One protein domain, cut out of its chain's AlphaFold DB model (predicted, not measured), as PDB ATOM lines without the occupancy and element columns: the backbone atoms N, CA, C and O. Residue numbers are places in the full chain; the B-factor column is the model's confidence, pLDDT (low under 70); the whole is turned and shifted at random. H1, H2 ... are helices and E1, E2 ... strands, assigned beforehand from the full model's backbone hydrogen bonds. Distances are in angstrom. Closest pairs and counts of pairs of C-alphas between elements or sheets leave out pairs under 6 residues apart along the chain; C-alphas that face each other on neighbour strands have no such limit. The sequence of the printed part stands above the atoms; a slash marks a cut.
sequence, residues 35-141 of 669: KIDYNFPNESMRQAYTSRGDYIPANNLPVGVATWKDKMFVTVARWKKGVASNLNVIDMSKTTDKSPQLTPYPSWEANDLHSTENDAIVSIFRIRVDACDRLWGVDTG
ATOM      1  N   LYS A  35     157.766 245.357 216.895       87.25
ATOM      2  CA  LYS A  35     158.155 245.382 215.490       87.25
ATOM      3  C   LYS A  35     158.441 243.957 215.053       87.25
ATOM      4  O   LYS A  35     159.012 243.183 215.818       87.25
ATOM      5  N   ILE A  36     158.077 243.640 213.819       93.00
ATOM      6  CA  ILE A  36     158.447 242.364 213.220       93.00
ATOM      7  C   ILE A  36     159.850 242.468 212.647       93.00
ATOM      8  O   ILE A  36     160.180 243.406 211.916       93.00
ATOM      9  N   ASP A  37     160.651 241.471 212.980       95.12
ATOM     10  CA  ASP A  37     161.962 241.237 212.406       95.12
ATOM     11  C   ASP A  37     162.074 239.776 211.963       95.12
ATOM     12  O   ASP A  37     161.301 238.921 212.402       95.12
ATOM     13  N   TYR A  38     163.019 239.513 211.070       97.50
ATOM     14  CA  TYR A  38     163.202 238.234 210.405       97.50
ATOM     15  C   TYR A  38     164.610 237.693 210.639       97.50
ATOM     16  O   TYR A  38     165.572 238.452 210.779       97.50
ATOM     17  N   ASN A  39     164.736 236.368 210.625       96.69
ATOM     18  CA  ASN A  39     166.017 235.665 210.666       96.69
ATOM     19  C   ASN A  39     166.719 235.758 209.302       96.69
ATOM     20  O   ASN A  39     166.785 234.779 208.554       96.69
ATOM     21  N   PHE A  40     167.192 236.957 208.944       96.69
ATOM     22  CA  PHE A  40     167.968 237.170 207.723       96.69
ATOM     23  C   PHE A  40     169.232 236.290 207.746       96.69
ATOM     24  O   PHE A  40     169.922 236.266 208.767       96.69
ATOM     25  N   PRO A  41     169.590 235.611 206.638       94.81
ATOM     26  CA  PRO A  41     170.780 234.762 206.575       94.81
ATOM     27  C   PRO A  41     172.078 235.513 206.886       94.81
ATOM     28  O   PRO A  41     173.029 234.932 207.402       94.81
ATOM     29  N   ASN A  42     172.136 236.804 206.545       95.62
ATOM     30  CA  ASN A  42     173.241 237.697 206.865       95.62
ATOM     31  C   ASN A  42     172.801 239.172 206.801       95.62
ATOM     32  O   ASN A  42     171.757 239.515 206.242       95.62
ATOM     33  N   GLU A  43     173.639 240.052 207.347       96.06
ATOM     34  CA  GLU A  43     173.375 241.493 207.406       96.06
ATOM     35  C   GLU A  43     173.369 242.161 206.020       96.06
ATOM     36  O   GLU A  43     172.638 243.120 205.794       96.06
ATOM     37  N   SER A  44     174.119 241.626 205.051       96.06
ATOM     38  CA  SER A  44     174.120 242.151 203.681       96.06
ATOM     39  C   SER A  44     172.752 241.982 203.011       96.06
ATOM     40  O   SER A  44     172.243 242.933 202.416       96.06
ATOM     41  N   MET A  45     172.101 240.823 203.181       94.19
ATOM     42  CA  MET A  45     170.735 240.603 202.700       94.19
ATOM     43  C   MET A  45     169.749 241.543 203.401       94.19
ATOM     44  O   MET A  45     168.925 242.163 202.730       94.19
ATOM     45  N   ARG A  46     169.863 241.727 204.724       95.62
ATOM     46  CA  ARG A  46     169.030 242.695 205.457       95.62
ATOM     47  C   ARG A  46     169.160 244.102 204.872       95.62
ATOM     48  O   ARG A  46     168.149 244.769 204.637       95.62
ATOM     49  N   GLN A  47     170.386 244.559 204.629       96.25
ATOM     50  CA  GLN A  47     170.655 245.881 204.061       96.25
ATOM     51  C   GLN A  47     170.119 246.009 202.632       96.25
ATOM     52  O   GLN A  47     169.535 247.039 202.291       96.25
ATOM     53  N   ALA A  48     170.234 244.961 201.813       94.38
ATOM     54  CA  ALA A  48     169.646 244.924 200.477       94.38
ATOM     55  C   ALA A  48     168.112 245.052 200.531       94.38
ATOM     56  O   ALA A  48     167.549 245.934 199.888       94.38
ATOM     57  N   TYR A  49     167.434 244.260 201.369       95.19
ATOM     58  CA  TYR A  49     165.976 244.339 201.531       95.19
ATOM     59  C   TYR A  49     165.533 245.707 202.063       95.19
ATOM     60  O   TYR A  49     164.554 246.279 201.588       95.19
ATOM     61  N   THR A  50     166.273 246.267 203.020       95.62
ATOM     62  CA  THR A  50     165.966 247.586 203.588       95.62
ATOM     63  C   THR A  50     166.157 248.698 202.552       95.62
ATOM     64  O   THR A  50     165.296 249.563 202.415       95.62
ATOM     65  N   SER A  51     167.254 248.670 201.788       95.31
ATOM     66  CA  SER A  51     167.567 249.698 200.782       95.31
ATOM     67  C   SER A  51     166.633 249.665 199.570       95.31
ATOM     68  O   SER A  51     166.284 250.725 199.054       95.31
ATOM     69  N   ARG A  52     166.169 248.477 199.154       93.88
ATOM     70  CA  ARG A  52     165.149 248.323 198.100       93.88
ATOM     71  C   ARG A  52     163.729 248.638 198.579       93.88
ATOM     72  O   ARG A  52     162.838 248.834 197.761       93.88
ATOM     73  N   GLY A  53     163.513 248.711 199.894       93.88
ATOM     74  CA  GLY A  53     162.187 248.883 200.486       93.88
ATOM     75  C   GLY A  53     161.364 247.593 200.563       93.88
ATOM     76  O   GLY A  53     160.169 247.669 200.839       93.88
ATOM     77  N   ASP A  54     161.992 246.428 200.373       93.81
ATOM     78  CA  ASP A  54     161.392 245.097 200.556       93.81
ATOM     79  C   ASP A  54     161.235 244.729 202.040       93.81
ATOM     80  O   ASP A  54     160.450 243.849 202.387       93.81
ATOM     81  N   TYR A  55     161.939 245.433 202.934       96.00
ATOM     82  CA  TYR A  55     161.749 245.340 204.378       96.00
ATOM     83  C   TYR A  55     161.598 246.722 205.019       96.00
ATOM     84  O   TYR A  55     162.540 247.510 205.089       96.00
ATOM     85  N   ILE A  56     160.396 247.003 205.521       94.38
ATOM     86  CA  ILE A  56     160.052 248.204 206.288       94.38
ATOM     87  C   ILE A  56     159.406 247.737 207.598       94.38
ATOM     88  O   ILE A  56     158.209 247.440 207.609       94.38
ATOM     89  N   PRO A  57     160.145 247.687 208.725       90.50
ATOM     90  CA  PRO A  57     159.672 247.060 209.963       90.50
ATOM     91  C   PRO A  57     158.282 247.524 210.432       90.50
ATOM     92  O   PRO A  57     157.498 246.730 210.941       90.50
ATOM     93  N   ALA A  58     157.953 248.804 210.230       88.12
ATOM     94  CA  ALA A  58     156.680 249.400 210.643       88.12
ATOM     95  C   ALA A  58     155.455 248.902 209.848       88.12
ATOM     96  O   ALA A  58     154.330 249.041 210.321       88.12
ATOM     97  N   ASN A  59     155.665 248.329 208.661       91.19
ATOM     98  CA  ASN A  59     154.600 247.865 207.770       91.19
ATOM     99  C   ASN A  59     154.262 246.379 207.952       91.19
ATOM    100  O   ASN A  59     153.332 245.875 207.328       91.19
ATOM    101  N   ASN A  60     155.012 245.668 208.793       93.00
ATOM    102  CA  ASN A  60     154.883 244.230 208.964       93.00
ATOM    103  C   ASN A  60     153.918 243.928 210.110       93.00
ATOM    104  O   ASN A  60     154.250 244.151 211.272       93.00
ATOM    105  N   LEU A  61     152.730 243.415 209.781       91.00
ATOM    106  CA  LEU A  61     151.685 243.091 210.750       91.00
ATOM    107  C   LEU A  61     151.247 241.619 210.632       91.00
ATOM    108  O   LEU A  61     150.675 241.235 209.607       91.00
ATOM    109  N   PRO A  62     151.469 240.795 211.670       95.44
ATOM    110  CA  PRO A  62     150.949 239.437 211.730       95.44
ATOM    111  C   PRO A  62     149.421 239.401 211.762       95.44
ATOM    112  O   PRO A  62     148.785 240.195 212.464       95.44
ATOM    113  N   VAL A  63     148.829 238.461 211.027       95.62
ATOM    114  CA  VAL A  63     147.366 238.314 210.954       95.62
ATOM    115  C   VAL A  63     146.875 236.870 211.022       95.62
ATOM    116  O   VAL A  63     145.764 236.662 211.490       95.62
ATOM    117  N   GLY A  64     147.657 235.874 210.615       97.06
ATOM    118  CA  GLY A  64     147.260 234.463 210.669       97.06
ATOM    119  C   GLY A  64     148.107 233.657 211.640       97.06
ATOM    120  O   GLY A  64     149.268 233.994 211.892       97.06
ATOM    121  N   VAL A  65     147.523 232.588 212.181       97.62
ATOM    122  CA  VAL A  65     148.229 231.643 213.049       97.62
ATOM    123  C   VAL A  65     147.763 230.215 212.799       97.62
ATOM    124  O   VAL A  65     146.574 229.947 212.681       97.62
ATOM    125  N   ALA A  66     148.709 229.283 212.783       97.25
ATOM    126  CA  ALA A  66     148.432 227.858 212.906       97.25
ATOM    127  C   ALA A  66     149.522 227.185 213.740       97.25
ATOM    128  O   ALA A  66     150.609 227.728 213.927       97.25
ATOM    129  N   THR A  67     149.237 225.994 214.251       96.19
ATOM    130  CA  THR A  67     150.181 225.228 215.067       96.19
ATOM    131  C   THR A  67     150.229 223.785 214.611       96.19
ATOM    132  O   THR A  67     149.188 223.197 214.325       96.19
ATOM    133  N   TRP A  68     151.423 223.205 214.604       96.50
ATOM    134  CA  TRP A  68     151.635 221.789 214.337       96.50
ATOM    135  C   TRP A  68     152.831 221.293 215.139       96.50
ATOM    136  O   TRP A  68     153.950 221.767 214.932       96.50
ATOM    137  N   LYS A  69     152.606 220.343 216.056       94.38
ATOM    138  CA  LYS A  69     153.629 219.897 217.017       94.38
ATOM    139  C   LYS A  69     154.226 221.129 217.728       94.38
ATOM    140  O   LYS A  69     153.479 221.964 218.233       94.38
ATOM    141  N   ASP A  70     155.546 221.285 217.698       93.69
ATOM    142  CA  ASP A  70     156.250 222.430 218.283       93.69
ATOM    143  C   ASP A  70     156.425 223.617 217.316       93.69
ATOM    144  O   ASP A  70     157.085 224.593 217.658       93.69
ATOM    145  N   LYS A  71     155.837 223.584 216.113       96.38
ATOM    146  CA  LYS A  71     155.885 224.694 215.147       96.38
ATOM    147  C   LYS A  71     154.656 225.600 215.306       96.38
ATOM    148  O   LYS A  71     153.520 225.123 215.303       96.38
ATOM    149  N   MET A  72     154.873 226.912 215.394       97.62
ATOM    150  CA  MET A  72     153.838 227.937 215.209       97.62
ATOM    151  C   MET A  72     154.075 228.651 213.884       97.62
ATOM    152  O   MET A  72     155.117 229.271 213.690       97.62
ATOM    153  N   PHE A  73     153.097 228.592 212.992       98.62
ATOM    154  CA  PHE A  73     153.111 229.310 211.728       98.62
ATOM    155  C   PHE A  73     152.441 230.666 211.890       98.62
ATOM    156  O   PHE A  73     151.413 230.778 212.561       98.62
ATOM    157  N   VAL A  74     153.024 231.685 211.269       98.56
ATOM    158  CA  VAL A  74     152.572 233.074 211.345       98.56
ATOM    159  C   VAL A  74     152.565 233.667 209.945       98.56
ATOM    160  O   VAL A  74     153.586 233.633 209.256       98.56
ATOM    161  N   THR A  75     151.438 234.250 209.539       98.56
ATOM    162  CA  THR A  75     151.375 235.038 208.302       98.56
ATOM    163  C   THR A  75     151.482 236.529 208.593       98.56
ATOM    164  O   THR A  75     150.868 237.038 209.534       98.56
ATOM    165  N   VAL A  76     152.241 237.239 207.762       97.94
ATOM    166  CA  VAL A  76     152.378 238.697 207.747       97.94
ATOM    167  C   VAL A  76     151.818 239.186 206.415       97.94
ATOM    168  O   VAL A  76     152.448 239.033 205.368       97.94
ATOM    169  N   ALA A  77     150.592 239.709 206.429       94.31
ATOM    170  CA  ALA A  77     149.900 240.103 205.202       94.31
ATOM    171  C   ALA A  77     150.533 241.351 204.573       94.31
ATOM    172  O   ALA A  77     150.918 242.288 205.278       94.31
ATOM    173  N   ARG A  78     150.584 241.397 203.235       95.75
ATOM    174  CA  ARG A  78     151.150 242.515 202.459       95.75
ATOM    175  C   ARG A  78     150.165 243.683 202.328       95.75
ATOM    176  O   ARG A  78     149.874 244.152 201.232       95.75
ATOM    177  N   TRP A  79     149.662 244.169 203.465       92.81
ATOM    178  CA  TRP A  79     148.821 245.370 203.541       92.81
ATOM    179  C   TRP A  79     149.531 246.610 203.005       92.81
ATOM    180  O   TRP A  79     148.913 247.446 202.359       92.81
ATOM    181  N   LYS A  80     150.826 246.725 203.303       92.81
ATOM    182  CA  LYS A  80     151.720 247.776 202.824       92.81
ATOM    183  C   LYS A  80     152.994 247.137 202.278       92.81
ATOM    184  O   LYS A  80     153.347 246.027 202.683       92.81
ATOM    185  N   LYS A  81     153.712 247.843 201.407       93.50
ATOM    186  CA  LYS A  81     155.040 247.435 200.928       93.50
ATOM    187  C   LYS A  81     156.029 247.201 202.075       93.50
ATOM    188  O   LYS A  81     155.893 247.766 203.163       93.50
ATOM    189  N   GLY A  82     157.083 246.437 201.805       94.31
ATOM    190  CA  GLY A  82     158.160 246.208 202.770       94.31
ATOM    191  C   GLY A  82     157.925 245.041 203.727       94.31
ATOM    192  O   GLY A  82     158.458 245.047 204.839       94.31
ATOM    193  N   VAL A  83     157.116 244.062 203.325       96.31
ATOM    194  CA  VAL A  83     157.005 242.779 204.024       96.31
ATOM    195  C   VAL A  83     158.048 241.818 203.461       96.31
ATOM    196  O   VAL A  83     157.954 241.420 202.303       96.31
ATOM    197  N   ALA A  84     159.041 241.440 204.268       96.19
ATOM    198  CA  ALA A  84     160.158 240.627 203.775       96.19
ATOM    199  C   ALA A  84     159.728 239.184 203.473       96.19
ATOM    200  O   ALA A  84     160.175 238.597 202.494       96.19
ATOM    201  N   SER A  85     158.840 238.631 204.303       97.50
ATOM    202  CA  SER A  85     158.305 237.280 204.146       97.50
ATOM    203  C   SER A  85     156.868 237.190 204.649       97.50
ATOM    204  O   SER A  85     156.564 237.650 205.760       97.50
ATOM    205  N   ASN A  86     155.993 236.595 203.832       97.88
ATOM    206  CA  ASN A  86     154.574 236.464 204.139       97.88
ATOM    207  C   ASN A  86     154.306 235.289 205.081       97.88
ATOM    208  O   ASN A  86     153.675 235.501 206.112       97.88
ATOM    209  N   LEU A  87     154.784 234.084 204.773       98.62
ATOM    210  CA  LEU A  87     154.568 232.892 205.589       98.62
ATOM    211  C   LEU A  87     155.828 232.566 206.389       98.62
ATOM    212  O   LEU A  87     156.926 232.490 205.847       98.62
ATOM    213  N   ASN A  88     155.674 232.382 207.698       98.75
ATOM    214  CA  ASN A  88     156.794 232.212 208.616       98.75
ATOM    215  C   ASN A  88     156.522 231.117 209.645       98.75
ATOM    216  O   ASN A  88     155.369 230.762 209.895       98.75
ATOM    217  N   VAL A  89     157.581 230.621 210.281       98.50
ATOM    218  CA  VAL A  89     157.526 229.604 211.334       98.50
ATOM    219  C   VAL A  89     158.377 229.994 212.544       98.50
ATOM    220  O   VAL A  89     159.441 230.601 212.415       98.50
ATOM    221  N   ILE A  90     157.901 229.618 213.729       98.00
ATOM    222  CA  ILE A  90     158.595 229.707 215.015       98.00
ATOM    223  C   ILE A  90     158.670 228.295 215.601       98.00
ATOM    224  O   ILE A  90     157.646 227.618 215.722       98.00
ATOM    225  N   ASP A  91     159.869 227.859 215.988       96.06
ATOM    226  CA  ASP A  91     160.076 226.618 216.739       96.06
ATOM    227  C   ASP A  91     159.855 226.891 218.236       96.06
ATOM    228  O   ASP A  91     160.742 227.364 218.950       96.06
ATOM    229  N   MET A  92     158.651 226.593 218.719       93.62
ATOM    230  CA  MET A  92     158.231 226.863 220.093       93.62
ATOM    231  C   MET A  92     159.057 226.106 221.138       93.62
ATOM    232  O   MET A  92     159.088 226.535 222.291       93.62
ATOM    233  N   SER A  93     159.716 225.005 220.761       93.25
ATOM    234  CA  SER A  93     160.559 224.224 221.673       93.25
ATOM    235  C   SER A  93     161.913 224.890 221.938       93.25
ATOM    236  O   SER A  93     162.486 224.723 223.016       93.25
ATOM    237  N   LYS A  94     162.412 225.676 220.975       93.06
ATOM    238  CA  LYS A  94     163.717 226.352 221.043       93.06
ATOM    239  C   LYS A  94     163.611 227.836 221.374       93.06
ATOM    240  O   LYS A  94     164.579 228.435 221.837       93.06
ATOM    241  N   THR A  95     162.457 228.447 221.133       92.38
ATOM    242  CA  THR A  95     162.265 229.880 221.340       92.38
ATOM    243  C   THR A  95     161.888 230.199 222.784       92.38
ATOM    244  O   THR A  95     160.752 229.987 223.210       92.38
ATOM    245  N   THR A  96     162.827 230.798 223.516       89.06
ATOM    246  CA  THR A  96     162.595 231.353 224.861       89.06
ATOM    247  C   THR A  96     162.237 232.840 224.848       89.06
ATOM    248  O   THR A  96     161.635 233.327 225.805       89.06
ATOM    249  N   ASP A  97     162.606 233.565 223.787       89.50
ATOM    250  CA  ASP A  97     162.278 234.983 223.623       89.50
ATOM    251  C   ASP A  97     160.766 235.175 223.425       89.50
ATOM    252  O   ASP A  97     160.101 234.409 222.723       89.50
ATOM    253  N   LYS A  98     160.215 236.216 224.050       89.19
ATOM    254  CA  LYS A  98     158.827 236.632 223.869       89.19
ATOM    255  C   LYS A  98     158.621 237.442 222.589       89.19
ATOM    256  O   LYS A  98     157.478 237.500 222.153       89.19
ATOM    257  N   SER A  99     159.674 237.984 221.975       91.88
ATOM    258  CA  SER A  99     159.614 238.730 220.708       91.88
ATOM    259  C   SER A  99     160.510 238.117 219.622       91.88
ATOM    260  O   SER A  99     161.412 238.785 219.120       91.88
ATOM    261  N   PRO A 100     160.302 236.842 219.246       95.12
ATOM    262  CA  PRO A 100     161.222 236.150 218.356       95.12
ATOM    263  C   PRO A 100     161.223 236.731 216.943       95.12
ATOM    264  O   PRO A 100     160.178 237.108 216.408       95.12
ATOM    265  N   GLN A 101     162.394 236.712 216.311       96.25
ATOM    266  CA  GLN A 101     162.517 236.904 214.869       96.25
ATOM    267  C   GLN A 101     161.788 235.782 214.118       96.25
ATOM    268  O   GLN A 101     161.813 234.618 214.526       96.25
ATOM    269  N   LEU A 102     161.138 236.138 213.012       97.88
ATOM    270  CA  LEU A 102     160.390 235.208 212.175       97.88
ATOM    271  C   LEU A 102     161.306 234.524 211.154       97.88
ATOM    272  O   LEU A 102     162.118 235.175 210.495       97.88
ATOM    273  N   THR A 103     161.154 233.211 210.983       98.25
ATOM    274  CA  THR A 103     161.851 232.453 209.933       98.25
ATOM    275  C   THR A 103     160.911 232.237 208.750       98.25
ATOM    276  O   THR A 103     159.857 231.634 208.959       98.25
ATOM    277  N   PRO A 104     161.256 232.677 207.527       98.00
ATOM    278  CA  PRO A 104     160.446 232.416 206.337       98.00
ATOM    279  C   PRO A 104     160.216 230.927 206.095       98.00
ATOM    280  O   PRO A 104     161.117 230.113 206.291       98.00
ATOM    281  N   TYR A 105     158.999 230.581 205.685       98.38
ATOM    282  CA  TYR A 105     158.550 229.205 205.518       98.38
ATOM    283  C   TYR A 105     157.860 229.004 204.157       98.38
ATOM    284  O   TYR A 105     157.013 229.822 203.792       98.38
ATOM    285  N   PRO A 106     158.176 227.928 203.410       97.12
ATOM    286  CA  PRO A 106     159.169 226.895 203.735       97.12
ATOM    287  C   PRO A 106     160.621 227.376 203.604       97.12
ATOM    288  O   PRO A 106     161.519 226.778 204.191       97.12
ATOM    289  N   SER A 107     160.854 228.469 202.876       95.69
ATOM    290  CA  SER A 107     162.177 229.065 202.712       95.69
ATOM    291  C   SER A 107     162.095 230.563 202.399       95.69
ATOM    292  O   SER A 107     161.003 231.121 202.225       95.69
ATOM    293  N   TRP A 108     163.258 231.215 202.327       93.94
ATOM    294  CA  TRP A 108     163.379 232.601 201.866       93.94
ATOM    295  C   TRP A 108     162.952 232.739 200.403       93.94
ATOM    296  O   TRP A 108     162.176 233.631 200.078       93.94
ATOM    297  N   GLU A 109     163.384 231.818 199.547       93.00
ATOM    298  CA  GLU A 109     163.099 231.808 198.109       93.00
ATOM    299  C   GLU A 109     161.595 231.685 197.839       93.00
ATOM    300  O   GLU A 109     161.060 232.371 196.972       93.00
ATOM    301  N   ALA A 110     160.888 230.873 198.630       94.62
ATOM    302  CA  ALA A 110     159.438 230.730 198.531       94.62
ATOM    303  C   ALA A 110     158.662 231.988 198.966       94.62
ATOM    304  O   ALA A 110     157.469 232.078 198.696       94.62
ATOM    305  N   ASN A 111     159.300 232.950 199.637       95.38
ATOM    306  CA  ASN A 111     158.677 234.196 200.100       95.38
ATOM    307  C   ASN A 111     159.230 235.453 199.401       95.38
ATOM    308  O   ASN A 111     158.719 236.554 199.633       95.38
ATOM    309  N   ASP A 112     160.252 235.303 198.555       91.69
ATOM    310  CA  ASP A 112     160.873 236.397 197.814       91.69
ATOM    311  C   ASP A 112     160.126 236.669 196.504       91.69
ATOM    312  O   ASP A 112     160.170 235.881 195.561       91.69
ATOM    313  N   LEU A 113     159.466 237.824 196.420       90.50
ATOM    314  CA  LEU A 113     158.738 238.249 195.221       90.50
ATOM    315  C   LEU A 113     159.646 238.540 194.021       90.50
ATOM    316  O   LEU A 113     159.144 238.623 192.901       90.50
ATOM    317  N   HIS A 114     160.951 238.700 194.250       86.31
ATOM    318  CA  HIS A 114     161.953 238.886 193.202       86.31
ATOM    319  C   HIS A 114     162.583 237.568 192.744       86.31
ATOM    320  O   HIS A 114     163.432 237.587 191.850       86.31
ATOM    321  N   SER A 115     162.197 236.442 193.350       80.88
ATOM    322  CA  SER A 115     162.686 235.125 192.957       80.88
ATOM    323  C   SER A 115     162.407 234.866 191.476       80.88
ATOM    324  O   SER A 115     161.324 235.154 190.963       80.88
ATOM    325  N   THR A 116     163.396 234.306 190.778       66.62
ATOM    326  CA  THR A 116     163.269 233.911 189.367       66.62
ATOM    327  C   THR A 116     162.346 232.710 189.182       66.62
ATOM    328  O   THR A 116     161.826 232.491 188.090       66.62
ATOM    329  N   GLU A 117     162.133 231.945 190.252       66.25
ATOM    330  CA  GLU A 117     161.106 230.918 190.329       66.25
ATOM    331  C   GLU A 117     159.766 231.645 190.547       66.25
ATOM    332  O   GLU A 117     159.510 232.179 191.628       66.25
ATOM    333  N   ASN A 118     158.916 231.714 189.517       64.25
ATOM    334  CA  ASN A 118     157.642 232.460 189.487       64.25
ATOM    335  C   ASN A 118     156.564 231.944 190.474       64.25
ATOM    336  O   ASN A 118     155.370 232.146 190.264       64.25
ATOM    337  N   ASP A 119     156.952 231.335 191.592       81.06
ATOM    338  CA  ASP A 119     156.089 230.598 192.514       81.06
ATOM    339  C   ASP A 119     156.049 231.146 193.939       81.06
ATOM    340  O   ASP A 119     155.268 230.641 194.744       81.06
ATOM    341  N   ALA A 120     156.758 232.244 194.218       91.62
ATOM    342  CA  ALA A 120     156.732 232.899 195.526       91.62
ATOM    343  C   ALA A 120     155.313 233.133 196.083       91.62
ATOM    344  O   ALA A 120     154.397 233.563 195.377       91.62
ATOM    345  N   ILE A 121     155.153 232.873 197.377       96.19
ATOM    346  CA  ILE A 121     153.949 233.158 198.150       96.19
ATOM    347  C   ILE A 121     153.807 234.676 198.249       96.19
ATOM    348  O   ILE A 121     154.672 235.356 198.812       96.19
ATOM    349  N   VAL A 122     152.712 235.214 197.713       96.25
ATOM    350  CA  VAL A 122     152.497 236.660 197.708       96.25
ATOM    351  C   VAL A 122     151.924 237.115 199.036       96.25
ATOM    352  O   VAL A 122     152.635 237.734 199.826       96.25
ATOM    353  N   SER A 123     150.663 236.818 199.325       97.06
ATOM    354  CA  SER A 123     150.026 237.277 200.554       97.06
ATOM    355  C   SER A 123     148.902 236.350 201.006       97.06
ATOM    356  O   SER A 123     147.730 236.576 200.714       97.06
ATOM    357  N   ILE A 124     149.248 235.352 201.813       98.00
ATOM    358  CA  ILE A 124     148.290 234.536 202.561       98.00
ATOM    359  C   ILE A 124     147.891 235.267 203.848       98.00
ATOM    360  O   ILE A 124     148.737 235.799 204.574       98.00
ATOM    361  N   PHE A 125     146.592 235.273 204.151       97.56
ATOM    362  CA  PHE A 125     146.031 235.903 205.351       97.56
ATOM    363  C   PHE A 125     145.785 234.909 206.481       97.56
ATOM    364  O   PHE A 125     146.107 235.195 207.635       97.56
ATOM    365  N   ARG A 126     145.207 233.752 206.166       97.19
ATOM    366  CA  ARG A 126     144.876 232.698 207.124       97.19
ATOM    367  C   ARG A 126     145.397 231.369 206.614       97.19
ATOM    368  O   ARG A 126     145.474 231.137 205.410       97.19
ATOM    369  N   ILE A 127     145.764 230.519 207.560       98.06
ATOM    370  CA  ILE A 127     146.340 229.205 207.298       98.06
ATOM    371  C   ILE A 127     145.663 228.162 208.175       98.06
ATOM    372  O   ILE A 127     145.232 228.457 209.293       98.06
ATOM    373  N   ARG A 128     145.558 226.934 207.667       97.81
ATOM    374  CA  ARG A 128     144.968 225.797 208.381       97.81
ATOM    375  C   ARG A 128     145.865 224.580 208.264       97.81
ATOM    376  O   ARG A 128     146.394 224.300 207.196       97.81
ATOM    377  N   VAL A 129     146.012 223.861 209.370       97.62
ATOM    378  CA  VAL A 129     146.655 222.546 209.393       97.62
ATOM    379  C   VAL A 129     145.552 221.502 209.357       97.62
ATOM    380  O   VAL A 129     144.613 221.579 210.152       97.62
ATOM    381  N   ASP A 130     145.639 220.565 208.423       96.44
ATOM    382  CA  ASP A 130     144.654 219.498 208.288       96.44
ATOM    383  C   ASP A 130     145.026 218.237 209.090       96.44
ATOM    384  O   ASP A 130     146.060 218.168 209.756       96.44
ATOM    385  N   ALA A 131     144.165 217.216 209.042       94.94
ATOM    386  CA  ALA A 131     144.376 215.951 209.751       94.94
ATOM    387  C   ALA A 131     145.545 215.101 209.203       94.94
ATOM    388  O   ALA A 131     145.880 214.075 209.798       94.94
ATOM    389  N   CYS A 132     146.135 215.515 208.079       96.94
ATOM    390  CA  CYS A 132     147.148 214.803 207.308       96.94
ATOM    391  C   CYS A 132     148.514 215.495 207.365       96.94
ATOM    392  O   CYS A 132     149.367 215.232 206.521       96.94
ATOM    393  N   ASP A 133     148.724 216.373 208.352       97.44
ATOM    394  CA  ASP A 133     149.961 217.131 208.539       97.44
ATOM    395  C   ASP A 133     150.317 218.013 207.326       97.44
ATOM    396  O   ASP A 133     151.486 218.174 206.977       97.44
ATOM    397  N   ARG A 134     149.310 218.617 206.683       98.38
ATOM    398  CA  ARG A 134     149.506 219.589 205.599       98.38
ATOM    399  C   ARG A 134     149.054 220.977 206.027       98.38
ATOM    400  O   ARG A 134     148.013 221.130 206.668       98.38
ATOM    401  N   LEU A 135     149.819 221.993 205.642       98.75
ATOM    402  CA  LEU A 135     149.478 223.399 205.823       98.75
ATOM    403  C   LEU A 135     148.850 223.947 204.547       98.75
ATOM    404  O   LEU A 135     149.463 223.909 203.484       98.75
ATOM    405  N   TRP A 136     147.648 224.484 204.679       98.75
ATOM    406  CA  TRP A 136     146.867 225.049 203.590       98.75
ATOM    407  C   TRP A 136     146.736 226.555 203.771       98.75
ATOM    408  O   TRP A 136     146.506 227.033 204.885       98.75
ATOM    409  N   GLY A 137     146.819 227.297 202.672       98.31
ATOM    410  CA  GLY A 137     146.557 228.730 202.643       98.31
ATOM    411  C   GLY A 137     146.116 229.186 201.260       98.31
ATOM    412  O   GLY A 137     146.536 228.624 200.251       98.31
ATOM    413  N   VAL A 138     145.263 230.206 201.219       98.00
ATOM    414  CA  VAL A 138     144.909 230.892 199.975       98.00
ATOM    415  C   VAL A 138     145.766 232.148 199.836       98.00
ATOM    416  O   VAL A 138     145.739 233.035 200.689       98.00
ATOM    417  N   ASP A 139     146.580 232.177 198.789       97.62
ATOM    418  CA  ASP A 139     147.395 233.317 198.393       97.62
ATOM    419  C   ASP A 139     146.538 234.259 197.547       97.62
ATOM    420  O   ASP A 139     146.025 233.857 196.499       97.62
ATOM    421  N   THR A 140     146.374 235.508 197.991       96.88
ATOM    422  CA  THR A 140     145.590 236.509 197.253       96.88
ATOM    423  C   THR A 140     146.256 236.916 195.944       96.88
ATOM    424  O   THR A 140     145.579 237.420 195.053       96.88
ATOM    425  N   GLY A 141     147.579 236.742 195.831       95.31
ATOM    426  CA  GLY A 141     148.354 237.221 194.691       95.31
ATOM    427  C   GLY A 141     148.528 238.745 194.641       95.31
ATOM    428  O   GLY A 141     149.048 239.259 193.650       95.31
TER     429      GLY A 141
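What this domain is: This is residues 35 to 141 of the 669 residues of the protein "Bee-milk protein" of Trichogramma brassicae (UniProt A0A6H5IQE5). With little regular structure, this is a strongly twisted antiparallel sheet, E1 - E2 - E3, with the antiparallel hairpin E4 and E5 packed on it through E4, and H1 out at one end. The 107 printed residues have one named helix, then five named strands; 40 are in named elements, class mixed. It is compact, radius of gyration of the C-alphas 13.4 A, spans 41 by 33 by 22 A.

How they stand to each other: H1, residues 43 to 52, has every O i to N i+4 pair within hydrogen-bond range. E1, 62 to 68, E2, 71 to 76, and E3, 87 to 91, form a meander, consecutive antiparallel neighbours; H1 is not on this sheet. Within hydrogen-bond range are N 66 and O 73, 3.1 A, and N 74 and O 88, 2.9 A. E4, 124 to 129, and E5, 134 to 139, form a hairpin, N 128 and O 136 2.9 A apart. E1 and E4 come closest at the C-alphas of Gly 64 and Arg 126, 4.6 A.

Where its parts are: H1, 14.2 A long, begins at C-alpha 43 (173.375, 241.493, 207.406). E1 spans 17.9 A. E5 ends at C-alpha 139 (147.395, 233.317, 198.393).

The domain as a whole: The printed part has no cut. The E3 to E4 link is long, 32 residues. Residues 116 to 118 have pLDDT under 70.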